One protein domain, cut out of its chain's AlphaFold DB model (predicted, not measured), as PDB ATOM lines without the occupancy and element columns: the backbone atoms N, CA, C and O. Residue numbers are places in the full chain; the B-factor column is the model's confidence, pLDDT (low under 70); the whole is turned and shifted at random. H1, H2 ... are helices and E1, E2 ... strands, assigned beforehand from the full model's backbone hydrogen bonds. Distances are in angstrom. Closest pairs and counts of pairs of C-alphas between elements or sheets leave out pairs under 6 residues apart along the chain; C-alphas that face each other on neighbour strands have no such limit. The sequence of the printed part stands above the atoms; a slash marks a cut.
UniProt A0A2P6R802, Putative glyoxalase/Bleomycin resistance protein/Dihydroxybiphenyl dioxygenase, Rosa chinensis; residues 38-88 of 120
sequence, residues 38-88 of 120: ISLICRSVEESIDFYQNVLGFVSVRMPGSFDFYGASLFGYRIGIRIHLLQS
ATOM      1  N   ILE A  38     -27.807  -2.650 -31.695       84.62
ATOM      2  CA  ILE A  38     -28.904  -2.040 -32.460       84.62
ATOM      3  C   ILE A  38     -29.028  -0.576 -32.051       84.62
ATOM      4  O   ILE A  38     -29.194  -0.286 -30.870       84.62
ATOM      5  N   SER A  39     -29.021   0.341 -33.012       85.25
ATOM      6  CA  SER A  39     -29.253   1.765 -32.754       85.25
ATOM      7  C   SER A  39     -30.678   2.157 -33.133       85.25
ATOM      8  O   SER A  39     -31.136   1.891 -34.245       85.25
ATOM      9  N   LEU A  40     -31.388   2.790 -32.204       84.38
ATOM     10  CA  LEU A  40     -32.775   3.221 -32.341       84.38
ATOM     11  C   LEU A  40     -32.880   4.725 -32.104       84.38
ATOM     12  O   LEU A  40     -32.256   5.275 -31.200       84.38
ATOM     13  N   ILE A  41     -33.725   5.376 -32.900       83.62
ATOM     14  CA  ILE A  41     -34.046   6.793 -32.739       83.62
ATOM     15  C   ILE A  41     -35.373   6.911 -31.992       83.62
ATOM     16  O   ILE A  41     -36.382   6.341 -32.416       83.62
ATOM     17  N   CYS A  42     -35.377   7.665 -30.897       81.56
ATOM     18  CA  CYS A  42     -36.524   7.845 -30.013       81.56
ATOM     19  C   CYS A  42     -36.866   9.331 -29.817       81.56
ATOM     20  O   CYS A  42     -36.075  10.219 -30.143       81.56
ATOM     21  N   ARG A  43     -38.091   9.607 -29.341       82.50
ATOM     22  CA  ARG A  43     -38.545  10.982 -29.046       82.50
ATOM     23  C   ARG A  43     -38.039  11.469 -27.695       82.50
ATOM     24  O   ARG A  43     -37.616  12.611 -27.604       82.50
ATOM     25  N   SER A  44     -38.127  10.605 -26.688       83.00
ATOM     26  CA  SER A  44     -37.585  10.799 -25.346       83.00
ATOM     27  C   SER A  44     -36.765   9.565 -25.004       83.00
ATOM     28  O   SER A  44     -37.228   8.425 -25.160       83.00
ATOM     29  N   VAL A  45     -35.528   9.809 -24.590       85.06
ATOM     30  CA  VAL A  45     -34.613   8.765 -24.136       85.06
ATOM     31  C   VAL A  45     -35.061   8.232 -22.780       85.06
ATOM     32  O   VAL A  45     -35.032   7.025 -22.587       85.06
ATOM     33  N   GLU A  46     -35.572   9.080 -21.891       85.69
ATOM     34  CA  GLU A  46     -36.051   8.720 -20.554       85.69
ATOM     35  C   GLU A  46     -37.223   7.736 -20.601       85.69
ATOM     36  O   GLU A  46     -37.143   6.668 -19.998       85.69
ATOM     37  N   GLU A  47     -38.269   8.034 -21.384       86.81
ATOM     38  CA  GLU A  47     -39.409   7.117 -21.568       86.81
ATOM     39  C   GLU A  47     -38.966   5.786 -22.190       86.81
ATOM     40  O   GLU A  47     -39.486   4.717 -21.869       86.81
ATOM     41  N   SER A  48     -37.992   5.842 -23.103       88.69
ATOM     42  CA  SER A  48     -37.479   4.643 -23.763       88.69
ATOM     43  C   SER A  48     -36.667   3.787 -22.790       88.69
ATOM     44  O   SER A  48     -36.847   2.572 -22.763       88.69
ATOM     45  N   ILE A  49     -35.803   4.400 -21.976       87.75
ATOM     46  CA  ILE A  49     -35.052   3.718 -20.918       87.75
ATOM     47  C   ILE A  49     -36.019   3.020 -19.969       87.75
ATOM     48  O   ILE A  49     -35.860   1.822 -19.749       87.75
ATOM     49  N   ASP A  50     -37.033   3.731 -19.474       89.06
ATOM     50  CA  ASP A  50     -38.022   3.182 -18.544       89.06
ATOM     51  C   ASP A  50     -38.691   1.924 -19.113       89.06
ATOM     52  O   ASP A  50     -38.683   0.868 -18.479       89.06
ATOM     53  N   PHE A  51     -39.148   1.980 -20.368       88.81
ATOM     54  CA  PHE A  51     -39.727   0.821 -21.045       88.81
ATOM     55  C   PHE A  51     -38.749  -0.361 -21.134       88.81
ATOM     56  O   PHE A  51     -39.086  -1.488 -20.768       88.81
ATOM     57  N   TYR A  52     -37.527  -0.135 -21.620       90.06
ATOM     58  CA  TYR A  52     -36.571  -1.228 -21.801       90.06
ATOM     59  C   TYR A  52     -36.084  -1.804 -20.466       90.06
ATOM     60  O   TYR A  52     -35.876  -3.014 -20.382       90.06
ATOM     61  N   GLN A  53     -35.935  -0.988 -19.422       89.88
ATOM     62  CA  GLN A  53     -35.529  -1.459 -18.098       89.88
ATOM     63  C   GLN A  53     -36.672  -2.168 -17.368       89.88
ATOM     64  O   GLN A  53     -36.515  -3.319 -16.969       89.88
ATOM     65  N   ASN A  54     -37.833  -1.524 -17.244       89.38
ATOM     66  CA  ASN A  54     -38.914  -1.996 -16.378       89.38
ATOM     67  C   ASN A  54     -39.825  -3.031 -17.046       89.38
ATOM     68  O   ASN A  54     -40.370  -3.891 -16.358       89.38
ATOM     69  N   VAL A  55     -39.977  -2.999 -18.374       88.88
ATOM     70  CA  VAL A  55     -40.806  -3.978 -19.103       88.88
ATOM     71  C   VAL A  55     -39.964  -5.135 -19.630       88.88
ATOM     72  O   VAL A  55     -40.352  -6.295 -19.507       88.88
ATOM     73  N   LEU A  56     -38.814  -4.829 -20.236       86.19
ATOM     74  CA  LEU A  56     -37.986  -5.833 -20.913       86.19
ATOM     75  C   LEU A  56     -36.791  -6.325 -20.080       86.19
ATOM     76  O   LEU A  56     -36.167  -7.319 -20.456       86.19
ATOM     77  N   GLY A  57     -36.484  -5.685 -18.947       87.50
ATOM     78  CA  GLY A  57     -35.402  -6.102 -18.049       87.50
ATOM     79  C   GLY A  57     -33.997  -5.786 -18.567       87.50
ATOM     80  O   GLY A  57     -33.051  -6.514 -18.261       87.50
ATOM     81  N   PHE A  58     -33.842  -4.756 -19.400       90.19
ATOM     82  CA  PHE A  58     -32.530  -4.278 -19.838       90.19
ATOM     83  C   PHE A  58     -31.830  -3.503 -18.718       90.19
ATOM     84  O   PHE A  58     -32.461  -2.909 -17.848       90.19
ATOM     85  N   VAL A  59     -30.502  -3.463 -18.765       87.19
ATOM     86  CA  VAL A  59     -29.677  -2.737 -17.796       87.19
ATOM     87  C   VAL A  59     -28.995  -1.560 -18.479       87.19
ATOM     88  O   VAL A  59     -28.468  -1.697 -19.583       87.19
ATOM     89  N   SER A  60     -29.010  -0.399 -17.826       84.38
ATOM     90  CA  SER A  60     -28.301   0.794 -18.285       84.38
ATOM     91  C   SER A  60     -26.788   0.602 -18.212       84.38
ATOM     92  O   SER A  60     -26.248   0.210 -17.179       84.38
ATOM     93  N   VAL A  61     -26.105   0.883 -19.322       81.62
ATOM     94  CA  VAL A  61     -24.648   0.833 -19.438       81.62
ATOM     95  C   VAL A  61     -24.136   2.251 -19.649       81.62
ATOM     96  O   VAL A  61     -24.596   2.962 -20.546       81.62
ATOM     97  N   ARG A  62     -23.158   2.665 -18.833       66.44
ATOM     98  CA  ARG A  62     -22.537   3.991 -18.946       66.44
ATOM     99  C   ARG A  62     -21.939   4.166 -20.344       66.44
ATOM    100  O   ARG A  62     -21.146   3.334 -20.786       66.44
ATOM    101  N   MET A  63     -22.310   5.247 -21.032       63.22
ATOM    102  CA  MET A  63     -21.597   5.643 -22.242       63.22
ATOM    103  C   MET A  63     -20.198   6.148 -21.863       63.22
ATOM    104  O   MET A  63     -20.078   6.897 -20.890       63.22
ATOM    105  N   PRO A  64     -19.142   5.780 -22.609       56.84
ATOM    106  CA  PRO A  64     -17.901   6.541 -22.563       56.84
ATOM    107  C   PRO A  64     -18.231   7.979 -22.990       56.84
ATOM    108  O   PRO A  64     -18.876   8.183 -24.016       56.84
ATOM    109  N   GLY A  65     -17.886   8.958 -22.150       54.69
ATOM    110  CA  GLY A  65     -18.376  10.342 -22.210       54.69
ATOM    111  C   GLY A  65     -17.831  11.195 -23.360       54.69
ATOM    112  O   GLY A  65     -17.421  12.321 -23.122       54.69
ATOM    113  N   SER A  66     -17.788  10.669 -24.585       55.25
ATOM    114  CA  SER A  66     -17.198  11.326 -25.759       55.25
ATOM    115  C   SER A  66     -18.221  11.796 -26.796       55.25
ATOM    116  O   SER A  66     -17.840  12.076 -27.929       55.25
ATOM    117  N   PHE A  67     -19.513  11.813 -26.469       55.31
ATOM    118  CA  PHE A  67     -20.561  12.154 -27.425       55.31
ATOM    119  C   PHE A  67     -21.503  13.224 -26.875       55.31
ATOM    120  O   PHE A  67     -22.165  13.009 -25.864       55.31
ATOM    121  N   ASP A  68     -21.610  14.338 -27.602       58.66
ATOM    122  CA  ASP A  68     -22.441  15.507 -27.270       58.66
ATOM    123  C   ASP A  68     -23.941  15.309 -27.579       58.66
ATOM    124  O   ASP A  68     -24.681  16.272 -27.777       58.66
ATOM    125  N   PHE A  69     -24.422  14.061 -27.665       66.06
ATOM    126  CA  PHE A  69     -25.828  13.766 -27.952       66.06
ATOM    127  C   PHE A  69     -26.564  13.234 -26.724       66.06
ATOM    128  O   PHE A  69     -26.033  12.439 -25.947       66.06
ATOM    129  N   TYR A  70     -27.837  13.615 -26.590       71.06
ATOM    130  CA  TYR A  70     -28.717  13.021 -25.589       71.06
ATOM    131  C   TYR A  70     -29.076  11.594 -26.020       71.06
ATOM    132  O   TYR A  70     -29.775  11.371 -27.016       71.06
ATOM    133  N   GLY A  71     -28.533  10.608 -25.312       78.12
ATOM    134  CA  GLY A  71     -28.669   9.202 -25.658       78.12
ATOM    135  C   GLY A  71     -28.300   8.283 -24.506       78.12
ATOM    136  O   GLY A  71     -27.692   8.696 -23.522       78.12
ATOM    137  N   ALA A  72     -28.674   7.014 -24.633       85.00
ATOM    138  CA  ALA A  72     -28.399   5.999 -23.627       85.00
ATOM    139  C   ALA A  72     -28.028   4.668 -24.269       85.00
ATOM    140  O   ALA A  72     -28.468   4.344 -25.371       85.00
ATOM    141  N   SER A  73     -27.223   3.877 -23.564       86.38
ATOM    142  CA  SER A  73     -26.900   2.515 -23.971       86.38
ATOM    143  C   SER A  73     -27.482   1.533 -22.967       86.38
ATOM    144  O   SER A  73     -27.346   1.709 -21.760       86.38
ATOM    145  N   LEU A  74     -28.145   0.504 -23.477       87.56
ATOM    146  CA  LEU A  74     -28.806  -0.523 -22.686       87.56
ATOM    147  C   LEU A  74     -28.283  -1.895 -23.105       87.56
ATOM    148  O   LEU A  74     -28.054  -2.141 -24.290       87.56
ATOM    149  N   PHE A  75     -28.124  -2.806 -22.152       87.75
ATOM    150  CA  PHE A  75     -27.717  -4.182 -22.410       87.75
ATOM    151  C   PHE A  75     -28.730  -5.164 -21.831       87.75
ATOM    152  O   PHE A  75     -29.063  -5.117 -20.646       87.75
ATOM    153  N   GLY A  76     -29.242  -6.048 -22.683       86.62
ATOM    154  CA  GLY A  76     -30.189  -7.080 -22.286       86.62
ATOM    155  C   GLY A  76     -29.473  -8.402 -22.067       86.62
ATOM    156  O   GLY A  76     -29.397  -9.195 -23.000       86.62
ATOM    157  N   TYR A  77     -28.997  -8.680 -20.850       81.50
ATOM    158  CA  TYR A  77     -28.261  -9.917 -20.522       81.50
ATOM    159  C   TYR A  77     -29.002 -11.199 -20.927       81.50
ATOM    160  O   TYR A  77     -28.380 -12.163 -21.356       81.50
ATOM    161  N   ARG A  78     -30.339 -11.193 -20.843       78.69
ATOM    162  CA  ARG A  78     -31.187 -12.339 -21.211       78.69
ATOM    163  C   ARG A  78     -31.240 -12.613 -22.716       78.69
ATOM    164  O   ARG A  78     -31.515 -13.738 -23.111       78.69
ATOM    165  N   ILE A  79     -31.036 -11.585 -23.538       80.12
ATOM    166  CA  ILE A  79     -31.163 -11.640 -25.004       80.12
ATOM    167  C   ILE A  79     -29.772 -11.551 -25.666       80.12
ATOM    168  O   ILE A  79     -29.606 -11.935 -26.816       80.12
ATOM    169  N   GLY A  80     -28.757 -11.068 -24.940       79.25
ATOM    170  CA  GLY A  80     -27.382 -10.923 -25.419       79.25
ATOM    171  C   GLY A  80     -27.171  -9.753 -26.382       79.25
ATOM    172  O   GLY A  80     -26.162  -9.722 -27.078       79.25
ATOM    173  N   ILE A  81     -28.106  -8.798 -26.444       84.00
ATOM    174  CA  ILE A  81     -28.047  -7.664 -27.376       84.00
ATOM    175  C   ILE A  81     -27.806  -6.337 -26.654       84.00
ATOM    176  O   ILE A  81     -28.349  -6.080 -25.573       84.00
ATOM    177  N   ARG A  82     -27.029  -5.465 -27.301       84.44
ATOM    178  CA  ARG A  82     -26.827  -4.074 -26.890       84.44
ATOM    179  C   ARG A  82     -27.703  -3.139 -27.721       84.44
ATOM    180  O   ARG A  82     -27.774  -3.281 -28.939       84.44
ATOM    181  N   ILE A  83     -28.345  -2.171 -27.079       87.12
ATOM    182  CA  ILE A  83     -29.178  -1.157 -27.730       87.12
ATOM    183  C   ILE A  83     -28.583   0.229 -27.469       87.12
ATOM    184  O   ILE A  83     -28.201   0.547 -26.343       87.12
ATOM    185  N   HIS A  84     -28.515   1.057 -28.508       87.62
ATOM    186  CA  HIS A  84     -28.221   2.483 -28.421       87.62
ATOM    187  C   HIS A  84     -29.497   3.268 -28.699       87.62
ATOM    188  O   HIS A  84     -30.108   3.121 -29.754       87.62
ATOM    189  N   LEU A  85     -29.904   4.097 -27.748       86.31
ATOM    190  CA  LEU A  85     -31.012   5.028 -27.878       86.31
ATOM    191  C   LEU A  85     -30.447   6.407 -28.193       86.31
ATOM    192  O   LEU A  85     -29.635   6.935 -27.437       86.31
ATOM    193  N   LEU A  86     -30.887   6.970 -29.309       85.75
ATOM    194  CA  LEU A  86     -30.524   8.305 -29.769       85.75
ATOM    195  C   LEU A  86     -31.779   9.177 -29.753       85.75
ATOM    196  O   LEU A  86     -32.797   8.798 -30.347       85.75
ATOM    197  N   GLN A  87     -31.731  10.332 -29.090       82.12
ATOM    198  CA  GLN A  87     -32.834  11.286 -29.145       82.12
ATOM    199  C   GLN A  87     -32.842  12.016 -30.489       82.12
ATOM    200  O   GLN A  87     -31.802  12.443 -30.988       82.12
ATOM    201  N   SER A  88     -34.026  12.198 -31.076       77.38
ATOM    202  CA  SER A  88     -34.210  13.098 -32.216       77.38
ATOM    203  C   SER A  88     -35.206  14.201 -31.881       77.38
ATOM    204  O   SER A  88     -36.379  13.938 -31.621       77.38
TER     205      SER A  88
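What this domain is: This is residues 38 to 88 of the 120 residues of the protein "Putative glyoxalase/Bleomycin resistance protein/Dihydroxybiphenyl dioxygenase" of Rosa chinensis (UniProt A0A2P6R802). A small, strongly twisted sheet of four strands has one helix, H1, packed along one face, the other face bare, in two layers. The 51 printed residues, mixed in class, hold E1, H1, E2, E3, E4 along the chain; the mixed sheet runs E1 E4 E3 E2. The whole is compact, with radius of gyration of the C-alphas 10.3 A and spans of 30 by 21 by 15 A.

Where its parts are: E4, residues 81 to 87, is 19.6 A long and ends at C-alpha (-32.834, 11.286, -29.145). E3, residues 71 to 76, measures 16.7 A. E1 is residues 38 to 42, from C-alpha (-28.904, -2.040, -32.460); E2 is residues 59 to 61. H1, residues 45 to 55, measures 15.0 A.

How they stand to each other: E2 E3 E4 form a meander, successive antiparallel neighbours in two hairpins, with N 61 and O 73 at 2.9 A and N 74 and O 83 at 2.9 A. E1 is parallel to E4, N 40 and O 84 at 2.8 A. E1, H1, E2 make a split strand-helix-strand unit, E4 and E3 between its strands, with a right-handed crossover. H1, its O i to N i+4 pairs each within hydrogen-bond range, is on the sheet at a height of 8.8 A, over E3 and only just E4, with 3 C-alphas; the closest C-alphas of H1 and E4 are Val 45 and Gln 87, 5.9 A.

The domain as a whole: The farthest C-alphas, Asp 68 and Arg 78, are 29.8 A apart. The printed part has no cut and no long link; pLDDT is under 70 at residues 62 to 69.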